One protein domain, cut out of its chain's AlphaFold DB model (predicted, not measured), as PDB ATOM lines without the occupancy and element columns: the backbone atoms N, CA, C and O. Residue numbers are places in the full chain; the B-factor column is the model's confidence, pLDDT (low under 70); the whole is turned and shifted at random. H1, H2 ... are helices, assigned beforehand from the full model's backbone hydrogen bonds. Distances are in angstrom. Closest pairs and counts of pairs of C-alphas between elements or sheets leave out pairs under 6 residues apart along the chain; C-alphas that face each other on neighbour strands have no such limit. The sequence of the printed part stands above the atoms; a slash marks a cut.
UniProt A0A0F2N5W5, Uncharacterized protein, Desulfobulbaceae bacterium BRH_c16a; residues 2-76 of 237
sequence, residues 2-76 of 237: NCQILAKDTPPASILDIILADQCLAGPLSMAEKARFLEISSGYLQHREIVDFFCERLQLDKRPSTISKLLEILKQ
ATOM      1  N   ASN A   2     -52.457  29.973  19.669       65.56
ATOM      2  CA  ASN A   2     -52.114  29.354  20.954       65.56
ATOM      3  C   ASN A   2     -52.095  30.458  22.009       65.56
ATOM      4  O   ASN A   2     -51.267  31.359  21.925       65.56
ATOM      5  N   CYS A   3     -53.018  30.410  22.966       76.19
ATOM      6  CA  CYS A   3     -53.018  31.309  24.116       76.19
ATOM      7  C   CYS A   3     -52.317  30.613  25.282       76.19
ATOM      8  O   CYS A   3     -52.656  29.478  25.617       76.19
ATOM      9  N   GLN A   4     -51.358  31.290  25.909       81.31
ATOM     10  CA  GLN A   4     -50.760  30.818  27.152       81.31
ATOM     11  C   GLN A   4     -51.644  31.262  28.322       81.31
ATOM     12  O   GLN A   4     -51.844  32.455  28.537       81.31
ATOM     13  N   ILE A   5     -52.205  30.301  29.060       88.00
ATOM     14  CA  ILE A   5     -52.987  30.572  30.271       88.00
ATOM     15  C   ILE A   5     -52.025  30.548  31.457       88.00
ATOM     16  O   ILE A   5     -51.369  29.537  31.704       88.00
ATOM     17  N   LEU A   6     -51.940  31.664  32.177       90.75
ATOM     18  CA  LEU A   6     -51.139  31.781  33.394       90.75
ATOM     19  C   LEU A   6     -51.983  31.410  34.617       90.75
ATOM     20  O   LEU A   6     -53.180  31.702  34.671       90.75
ATOM     21  N   ALA A   7     -51.359  30.768  35.604       93.31
ATOM     22  CA  ALA A   7     -52.019  30.446  36.863       93.31
ATOM     23  C   ALA A   7     -52.324  31.732  37.650       93.31
ATOM     24  O   ALA A   7     -51.599  32.725  37.545       93.31
ATOM     25  N   LYS A   8     -53.396  31.735  38.449       90.25
ATOM     26  CA  LYS A   8     -53.842  32.929  39.195       90.25
ATOM     27  C   LYS A   8     -52.787  33.449  40.186       90.25
ATOM     28  O   LYS A   8     -52.783  34.629  40.513       90.25
ATOM     29  N   ASP A   9     -51.922  32.568  40.659       93.69
ATOM     30  CA  ASP A   9     -50.830  32.799  41.602       93.69
ATOM     31  C   ASP A   9     -49.473  33.039  40.917       93.69
ATOM     32  O   ASP A   9     -48.444  33.074  41.591       93.69
ATOM     33  N   THR A  10     -49.453  33.230  39.591       94.31
ATOM     34  CA  THR A  10     -48.218  33.537  38.855       94.31
ATOM     35  C   THR A  10     -47.562  34.795  39.442       94.31
ATOM     36  O   THR A  10     -48.212  35.845  39.492       94.31
ATOM     37  N   PRO A  11     -46.282  34.734  39.861       94.25
ATOM     38  CA  PRO A  11     -45.599  35.883  40.440       94.25
ATOM     39  C   PRO A  11     -45.567  37.076  39.472       94.25
ATOM     40  O   PRO A  11     -45.311  36.877  38.279       94.25
ATOM     41  N   PRO A  12     -45.731  38.323  39.956       94.44
ATOM     42  CA  PRO A  12     -45.697  39.507  39.096       94.44
ATOM     43  C   PRO A  12     -44.427  39.612  38.245       94.44
ATOM     44  O   PRO A  12     -44.505  39.983  37.077       94.44
ATOM     45  N   ALA A  13     -43.271  39.217  38.789       94.38
ATOM     46  CA  ALA A  13     -42.009  39.197  38.053       94.38
ATOM     47  C   ALA A  13     -42.071  38.302  36.803       94.38
ATOM     48  O   ALA A  13     -41.612  38.716  35.746       94.38
ATOM     49  N   SER A  14     -42.696  37.123  36.886       94.56
ATOM     50  CA  SER A  14     -42.856  36.217  35.741       94.56
ATOM     51  C   SER A  14     -43.794  36.788  34.678       94.56
ATOM     52  O   SER A  14     -43.550  36.623  33.488       94.56
ATOM     53  N   ILE A  15     -44.849  37.499  35.090       94.81
ATOM     54  CA  ILE A  15     -45.764  38.177  34.158       94.81
ATOM     55  C   ILE A  15     -45.024  39.304  33.423       94.81
ATOM     56  O   ILE A  15     -45.093  39.396  32.198       94.81
ATOM     57  N   LEU A  16     -44.284  40.136  34.158       95.94
ATOM     58  CA  LEU A  16     -43.477  41.223  33.596       95.94
ATOM     59  C   LEU A  16     -42.375  40.696  32.666       95.94
ATOM     60  O   LEU A  16     -42.100  41.309  31.638       95.94
ATOM     61  N   ASP A  17     -41.785  39.544  32.989       94.50
ATOM     62  CA  ASP A  17     -40.771  38.877  32.170       94.50
ATOM     63  C   ASP A  17     -41.309  38.471  30.791       94.50
ATOM     64  O   ASP A  17     -40.645  38.734  29.780       94.50
ATOM     65  N   ILE A  18     -42.532  37.919  30.759       93.56
ATOM     66  CA  ILE A  18     -43.263  37.563  29.535       93.56
ATOM     67  C   ILE A  18     -43.596  38.819  28.728       93.56
ATOM     68  O   ILE A  18     -43.311  38.856  27.534       93.56
ATOM     69  N   ILE A  19     -44.141  39.861  29.369       93.38
ATOM     70  CA  ILE A  19     -44.468  41.134  28.701       93.38
ATOM     71  C   ILE A  19     -43.215  41.739  28.059       93.38
ATOM     72  O   ILE A  19     -43.246  42.166  26.907       93.38
ATOM     73  N   LEU A  20     -42.094  41.753  28.786       94.81
ATOM     74  CA  LEU A  20     -40.832  42.273  28.271       94.81
ATOM     75  C   LEU A  20     -40.305  41.430  27.106       94.81
ATOM     76  O   LEU A  20     -39.789  41.978  26.137       94.81
ATOM     77  N   ALA A  21     -40.409  40.100  27.205       92.50
ATOM     78  CA  ALA A  21     -39.991  39.199  26.137       92.50
ATOM     79  C   ALA A  21     -40.801  39.435  24.859       92.50
ATOM     80  O   ALA A  21     -40.200  39.576  23.798       92.50
ATOM     81  N   ASP A  22     -42.125  39.539  24.977       91.62
ATOM     82  CA  ASP A  22     -43.029  39.797  23.856       91.62
ATOM     83  C   ASP A  22     -42.728  41.143  23.184       91.62
ATOM     84  O   ASP A  22     -42.519  41.203  21.973       91.62
ATOM     85  N   GLN A  23     -42.559  42.212  23.970       92.00
ATOM     86  CA  GLN A  23     -42.235  43.529  23.415       92.00
ATOM     87  C   GLN A  23     -40.876  43.535  22.691       92.00
ATOM     88  O   GLN A  23     -40.742  44.141  21.629       92.00
ATOM     89  N   CYS A  24     -39.875  42.818  23.210       91.00
ATOM     90  CA  CYS A  24     -38.573  42.686  22.551       91.00
ATOM     91  C   CYS A  24     -38.632  41.916  21.218       91.00
ATOM     92  O   CYS A  24     -37.727  42.078  20.398       91.00
ATOM     93  N   LEU A  25     -39.665  41.098  20.969       90.69
ATOM     94  CA  LEU A  25     -39.859  40.440  19.668       90.69
ATOM     95  C   LEU A  25     -40.279  41.433  18.576       90.69
ATOM     96  O   LEU A  25     -39.982  41.203  17.404       90.69
ATOM     97  N   ALA A  26     -40.941  42.534  18.945       88.44
ATOM     98  CA  ALA A  26     -41.351  43.576  18.006       88.44
ATOM     99  C   ALA A  26     -40.187  44.489  17.576       88.44
ATOM    100  O   ALA A  26     -40.253  45.119  16.520       88.44
ATOM    101  N   GLY A  27     -39.112  44.554  18.368       88.00
ATOM    102  CA  GLY A  27     -37.930  45.362  18.085       88.00
ATOM    103  C   GLY A  27     -37.217  45.848  19.351       88.00
ATOM    104  O   GLY A  27     -37.606  45.504  20.468       88.00
ATOM    105  N   PRO A  28     -36.147  46.650  19.203       90.00
ATOM    106  CA  PRO A  28     -35.472  47.256  20.341       90.00
ATOM    107  C   PRO A  28     -36.377  48.286  21.031       90.00
ATOM    108  O   PRO A  28     -36.980  49.132  20.376       90.00
ATOM    109  N   LEU A  29     -36.408  48.251  22.362       93.44
ATOM    110  CA  LEU A  29     -37.167  49.205  23.171       93.44
ATOM    111  C   LEU A  29     -36.547  50.604  23.114       93.44
ATOM    112  O   LEU A  29     -35.362  50.785  23.414       93.44
ATOM    113  N   SER A  30     -37.381  51.602  22.843       93.94
ATOM    114  CA  SER A  30     -37.060  53.016  23.034       93.94
ATOM    115  C   SER A  30     -36.850  53.348  24.516       93.94
ATOM    116  O   SER A  30     -37.339  52.661  25.417       93.94
ATOM    117  N   MET A  31     -36.165  54.460  24.801       94.62
ATOM    118  CA  MET A  31     -36.017  54.955  26.176       94.62
ATOM    119  C   MET A  31     -37.365  55.183  26.877       94.62
ATOM    120  O   MET A  31     -37.479  54.911  28.071       94.62
ATOM    121  N   ALA A  32     -38.379  55.655  26.144       96.25
ATOM    122  CA  ALA A  32     -39.719  55.879  26.680       96.25
ATOM    123  C   ALA A  32     -40.399  54.559  27.078       96.25
ATOM    124  O   ALA A  32     -40.992  54.475  28.151       96.25
ATOM    125  N   GLU A  33     -40.259  53.505  26.270       96.19
ATOM    126  CA  GLU A  33     -40.784  52.176  26.609       96.19
ATOM    127  C   GLU A  33     -40.039  51.555  27.788       96.19
ATOM    128  O   GLU A  33     -40.676  51.019  28.692       96.19
ATOM    129  N   LYS A  34     -38.705  51.679  27.835       95.94
ATOM    130  CA  LYS A  34     -37.915  51.233  28.993       95.94
ATOM    131  C   LYS A  34     -38.369  51.946  30.266       95.94
ATOM    132  O   LYS A  34     -38.581  51.297  31.287       95.94
ATOM    133  N   ALA A  35     -38.560  53.263  30.207       96.25
ATOM    134  CA  ALA A  35     -39.071  54.039  31.329       96.25
ATOM    135  C   ALA A  35     -40.470  53.568  31.752       96.25
ATOM    136  O   ALA A  35     -40.704  53.341  32.938       96.25
ATOM    137  N   ARG A  36     -41.379  53.356  30.791       97.12
ATOM    138  CA  ARG A  36     -42.739  52.873  31.057       97.12
ATOM    139  C   ARG A  36     -42.748  51.478  31.672       97.12
ATOM    140  O   ARG A  36     -43.492  51.232  32.616       97.12
ATOM    141  N   PHE A  37     -41.897  50.578  31.189       96.94
ATOM    142  CA  PHE A  37     -41.742  49.247  31.765       96.94
ATOM    143  C   PHE A  37     -41.251  49.309  33.220       96.94
ATOM    144  O   PHE A  37     -41.772  48.598  34.080       96.94
ATOM    145  N   LEU A  38     -40.288  50.190  33.523       95.44
ATOM    146  CA  LEU A  38     -39.789  50.402  34.886       95.44
ATOM    147  C   LEU A  38     -40.858  50.991  35.816       95.44
ATOM    148  O   LEU A  38     -40.959  50.569  36.968       95.44
ATOM    149  N   GLU A  39     -41.666  51.932  35.330       96.00
ATOM    150  CA  GLU A  39     -42.790  52.502  36.081       96.00
ATOM    151  C   GLU A  39     -43.815  51.418  36.439       96.00
ATOM    152  O   GLU A  39     -44.163  51.266  37.609       96.00
ATOM    153  N   ILE A  40     -44.231  50.608  35.456       96.31
ATOM    154  CA  ILE A  40     -45.154  49.484  35.675       96.31
ATOM    155  C   ILE A  40     -44.558  48.495  36.684       96.31
ATOM    156  O   ILE A  40     -45.229  48.117  37.642       96.31
ATOM    157  N   SER A  41     -43.290  48.110  36.509       95.50
ATOM    158  CA  SER A  41     -42.607  47.153  37.391       95.50
ATOM    159  C   SER A  41     -42.520  47.649  38.836       95.50
ATOM    160  O   SER A  41     -42.669  46.858  39.765       95.50
ATOM    161  N   SER A  42     -42.349  48.960  39.035       93.38
ATOM    162  CA  SER A  42     -42.290  49.595  40.362       93.38
ATOM    163  C   SER A  42     -43.611  49.521  41.132       93.38
ATOM    164  O   SER A  42     -43.612  49.662  42.351       93.38
ATOM    165  N   GLY A  43     -44.734  49.270  40.449       94.25
ATOM    166  CA  GLY A  43     -46.028  49.028  41.092       94.25
ATOM    167  C   GLY A  43     -46.167  47.641  41.728       94.25
ATOM    168  O   GLY A  43     -47.063  47.442  42.545       94.25
ATOM    169  N   TYR A  44     -45.296  46.688  41.374       95.25
ATOM    170  CA  TYR A  44     -45.414  45.287  41.796       95.25
ATOM    171  C   TYR A  44     -44.169  44.732  42.484       95.25
ATOM    172  O   TYR A  44     -44.278  43.764  43.233       95.25
ATOM    173  N   LEU A  45     -42.997  45.309  42.218       94.69
ATOM    174  CA  LEU A  45     -41.705  44.798  42.661       94.69
ATOM    175  C   LEU A  45     -40.917  45.871  43.410       94.69
ATOM    176  O   LEU A  45     -41.021  47.064  43.127       94.69
ATOM    177  N   GLN A  46     -40.070  45.435  44.337       92.38
ATOM    178  CA  GLN A  46     -39.109  46.307  44.997       92.38
ATOM    179  C   GLN A  46     -37.991  46.714  44.035       92.38
ATOM    180  O   GLN A  46     -37.626  45.981  43.115       92.38
ATOM    181  N   HIS A  47     -37.361  47.862  44.296       89.94
ATOM    182  CA  HIS A  47     -36.275  48.381  43.458       89.94
ATOM    183  C   HIS A  47     -35.154  47.357  43.211       89.94
ATOM    184  O   HIS A  47     -34.679  47.218  42.087       89.94
ATOM    185  N   ARG A  48     -34.761  46.609  44.251       91.00
ATOM    186  CA  ARG A  48     -33.739  45.561  44.142       91.00
ATOM    187  C   ARG A  48     -34.147  44.467  43.155       91.00
ATOM    188  O   ARG A  48     -33.339  44.083  42.323       91.00
ATOM    189  N   GLU A  49     -35.396  44.013  43.218       92.38
ATOM    190  CA  GLU A  49     -35.920  42.983  42.317       92.38
ATOM    191  C   GLU A  49     -35.911  43.476  40.865       92.38
ATOM    192  O   GLU A  49     -35.463  42.764  39.976       92.38
ATOM    193  N   ILE A  50     -36.309  44.728  40.619       92.31
ATOM    194  CA  ILE A  50     -36.277  45.326  39.274       92.31
ATOM    195  C   ILE A  50     -34.847  45.363  38.719       92.31
ATOM    196  O   ILE A  50     -34.617  45.014  37.560       92.31
ATOM    197  N   VAL A  51     -33.886  45.775  39.550       91.56
ATOM    198  CA  VAL A  51     -32.471  45.845  39.163       91.56
ATOM    199  C   VAL A  51     -31.903  44.461  38.861       91.56
ATOM    200  O   VAL A  51     -31.184  44.302  37.871       91.56
ATOM    201  N   ASP A  52     -32.223  43.477  39.698       91.25
ATOM    202  CA  ASP A  52     -31.699  42.119  39.583       91.25
ATOM    203  C   ASP A  52     -32.317  41.367  38.391       91.25
ATOM    204  O   ASP A  52     -31.587  40.688  37.670       91.25
ATOM    205  N   PHE A  53     -33.619  41.533  38.126       91.94
ATOM    206  CA  PHE A  53     -34.318  40.805  37.059       91.94
ATOM    207  C   PHE A  53     -34.268  41.485  35.684       91.94
ATOM    208  O   PHE A  53     -34.184  40.792  34.669       91.94
ATOM    209  N   PHE A  54     -34.331  42.820  35.609       94.19
ATOM    210  CA  PHE A  54     -34.649  43.492  34.340       94.19
ATOM    211  C   PHE A  54     -33.573  44.424  33.791       94.19
ATOM    212  O   PHE A  54     -33.527  44.608  32.574       94.19
ATOM    213  N   CYS A  55     -32.683  44.995  34.611       91.19
ATOM    214  CA  CYS A  55     -31.716  45.982  34.105       91.19
ATOM    215  C   CYS A  55     -30.815  45.433  32.989       91.19
ATOM    216  O   CYS A  55     -30.580  46.132  32.008       91.19
ATOM    217  N   GLU A  56     -30.363  44.181  33.091       90.75
ATOM    218  CA  GLU A  56     -29.542  43.555  32.046       90.75
ATOM    219  C   GLU A  56     -30.318  43.400  30.730       90.75
ATOM    220  O   GLU A  56     -29.849  43.835  29.678       90.75
ATOM    221  N   ARG A  57     -31.552  42.883  30.795       90.00
ATOM    222  CA  ARG A  57     -32.430  42.711  29.625       90.00
ATOM    223  C   ARG A  57     -32.786  44.043  28.961       90.00
ATOM    224  O   ARG A  57     -32.872  44.122  27.739       90.00
ATOM    225  N   LEU A  58     -32.957  45.098  29.757       91.88
ATOM    226  CA  LEU A  58     -33.227  46.456  29.277       91.88
ATOM    227  C   LEU A  58     -31.963  47.179  28.775       91.88
ATOM    228  O   LEU A  58     -32.065  48.300  28.259       91.88
ATOM    229  N   GLN A  59     -30.785  46.558  28.909       90.88
ATOM    230  CA  GLN A  59     -29.476  47.147  28.610       90.88
ATOM    231  C   GLN A  59     -29.257  48.454  29.382       90.88
ATOM    232  O   GLN A  59     -28.814  49.467  28.838       90.88
ATOM    233  N   LEU A  60     -29.642  48.443  30.656       90.25
ATOM    234  CA  LEU A  60     -29.533  49.570  31.565       90.25
ATOM    235  C   LEU A  60     -28.435  49.328  32.584       90.25
ATOM    236  O   LEU A  60     -28.235  48.232  33.105       90.25
ATOM    237  N   ASP A  61     -27.757  50.412  32.924       86.69
ATOM    238  CA  ASP A  61     -26.847  50.421  34.049       86.69
ATOM    239  C   ASP A  61     -27.628  50.310  35.371       86.69
ATOM    240  O   ASP A  61     -28.636  50.991  35.566       86.69
ATOM    241  N   LYS A  62     -27.129  49.477  36.293       86.56
ATOM    242  CA  LYS A  62     -27.755  49.182  37.594       86.56
ATOM    243  C   LYS A  62     -27.715  50.347  38.595       86.56
ATOM    244  O   LYS A  62     -28.278  50.236  39.680       86.56
ATOM    245  N   ARG A  63     -27.053  51.464  38.275       86.00
ATOM    246  CA  ARG A  63     -27.028  52.667  39.116       86.00
ATOM    247  C   ARG A  63     -28.453  53.195  39.336       86.00
ATOM    248  O   ARG A  63     -29.154  53.453  38.355       86.00
ATOM    249  N   PRO A  64     -28.848  53.507  40.586       80.62
ATOM    250  CA  PRO A  64     -30.161  54.088  40.878       80.62
ATOM    251  C   PRO A  64     -30.449  55.361  40.073       80.62
ATOM    252  O   PRO A  64     -31.566  55.581  39.613       80.62
ATOM    253  N   SER A  65     -29.415  56.171  39.817       85.88
ATOM    254  CA  SER A  65     -29.534  57.402  39.032       85.88
ATOM    255  C   SER A  65     -29.934  57.174  37.572       85.88
ATOM    256  O   SER A  65     -30.510  58.076  36.968       85.88
ATOM    257  N   THR A  66     -29.665  55.999  36.995       86.94
ATOM    258  CA  THR A  66     -30.111  55.636  35.641       86.94
ATOM    259  C   THR A  66     -31.623  55.437  35.614       86.94
ATOM    260  O   THR A  66     -32.306  56.029  34.781       86.94
ATOM    261  N   ILE A  67     -32.149  54.662  36.567       88.19
ATOM    262  CA  ILE A  67     -33.586  54.385  36.694       88.19
ATOM    263  C   ILE A  67     -34.347  55.679  36.979       88.19
ATOM    264  O   ILE A  67     -35.313  55.979  36.283       88.19
ATOM    265  N   SER A  68     -33.875  56.493  37.928       89.62
ATOM    266  CA  SER A  68     -34.527  57.768  38.246       89.62
ATOM    267  C   SER A  68     -34.598  58.705  37.038       89.62
ATOM    268  O   SER A  68     -35.629  59.333  36.826       89.62
ATOM    269  N   LYS A  69     -33.545  58.774  36.210       91.00
ATOM    270  CA  LYS A  69     -33.546  59.590  34.980       91.00
ATOM    271  C   LYS A  69     -34.515  59.074  33.923       91.00
ATOM    272  O   LYS A  69     -35.140  59.881  33.248       91.00
ATOM    273  N   LEU A  70     -34.642  57.756  33.769       93.00
ATOM    274  CA  LEU A  70     -35.626  57.163  32.860       93.00
ATOM    275  C   LEU A  70     -37.047  57.483  33.315       93.00
ATOM    276  O   LEU A  70     -37.844  57.952  32.512       93.00
ATOM    277  N   LEU A  71     -37.348  57.304  34.602       93.94
ATOM    278  CA  LEU A  71     -38.657  57.658  35.155       93.94
ATOM    279  C   LEU A  71     -38.955  59.158  35.018       93.94
ATOM    280  O   LEU A  71     -40.107  59.537  34.827       93.94
ATOM    281  N   GLU A  72     -37.930  60.011  35.051       95.50
ATOM    282  CA  GLU A  72     -38.086  61.449  34.823       95.50
ATOM    283  C   GLU A  72     -38.577  61.779  33.406       95.50
ATOM    284  O   GLU A  72     -39.277  62.774  33.234       95.50
ATOM    285  N   ILE A  73     -38.297  60.935  32.402       96.75
ATOM    286  CA  ILE A  73     -38.821  61.105  31.034       96.75
ATOM    287  C   ILE A  73     -40.348  61.094  31.042       96.75
ATOM    288  O   ILE A  73     -40.963  61.926  30.382       96.75
ATOM    289  N   LEU A  74     -40.965  60.194  31.813       96.62
ATOM    290  CA  LEU A  74     -42.424  60.041  31.856       96.62
ATOM    291  C   LEU A  74     -43.140  61.216  32.529       96.62
ATOM    292  O   LEU A  74     -44.351  61.350  32.387       96.62
ATOM    293  N   LYS A  75     -42.401  62.066  33.245       96.00
ATOM    294  CA  LYS A  75     -42.936  63.283  33.868       96.00
ATOM    295  C   LYS A  75     -42.875  64.500  32.949       96.00
ATOM    296  O   LYS A  75     -43.358  65.560  33.329       96.00
ATOM    297  N   GLN A  76     -42.247  64.376  31.781       97.44
ATOM    298  CA  GLN A  76     -42.105  65.485  30.845       97.44
ATOM    299  C   GLN A  76     -43.373  65.691  30.015       97.44
ATOM    300  O   GLN A  76     -44.209  64.798  29.878       97.44
TER     301      GLN A  76
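This is residues 2 to 76 of the 237 residues of an uncharacterized protein of Desulfobulbaceae bacterium BRH_c16a (UniProt A0A0F2N5W5). Two helices, H1 and H2, stand side by side and run opposite ways, loosely spaced; the short H3 sits by the later end of H2, and H4 crosses H2 on the side away from H1. A tail before H1, residues 2 to 11, has no named element and reaches out past H1, making much of the length. The printed part has 75 residues with four named helices, in the order H1, H2, H3, H4, and no named strand; the class is all helix, with 45 residues in the helices. The whole is compact, with a radius of gyration of the C-alphas of 12.7 A, and spans 38 by 27 by 22 A along its three main axes.

The longest helix, H1, residues 12 to 26, is close to but not clearly touching H2, residues 31 to 42, at a shallow tilt of 15 degrees, opposite ways. Their closest C-alphas, those of Leu 16 and Ser 41, are 7.1 A apart. H1 is also close to but not clearly touching H3, residues 47 to 54, at a steep tilt of 42 degrees, the same way; the closest C-alphas, of Ala 13 and Phe 53, are 7.9 A apart. H2 and H3 only just touch, with 3 pairs of C-alphas within 8 A, and H2 does so with residues 38 to 42 alone. The closest are the C-alphas of Ser 41 and Ile 50, at 6.9 A, and the tilt is steep at 54 degrees, opposite ways. H2 touches H4, residues 64 to 73, with 12 pairs of C-alphas within 8 A. The closest are the C-alphas of Ala 35 and Leu 70, at 4.9 A. The tilt of H2 and H4 is 68 degrees, opposite ways, only just steep rather than about perpendicular. H3 and H4 are near each other, with 6 pairs of C-alphas within 10 A, while H1 and H4 are apart. In H2, H3 and H4 every O i to N i+4 pair is within hydrogen-bond range; in H1 10 of 11 are.

H1, from Pro 12 to Ala 26, measures 21.9 A from first to last C-alpha and begins with C-alpha 12 at (-45.697, 39.507, 39.096). H2, from Met 31 to Ser 42, measures 16.4 A and begins with C-alpha 31 at (-36.017, 54.955, 26.176). H3, from His 47 to Phe 54, measures 10.5 A. H4, from Pro 64 to Ile 73, measures 14.9 A and ends with C-alpha 73 at (-38.821, 61.105, 31.034).

The two C-alphas farthest apart, those of Asn 2 and Ser 65, are 40.3 A apart. The printed part has no cut. The links H1 to H2 and H2 to H3 are tight, with 4 residues each, the link H3 to H4 is short with 9 residues, and no link is long. The mean pLDDT of the printed part is 91.8, and one residue, Asn 2, is under 70.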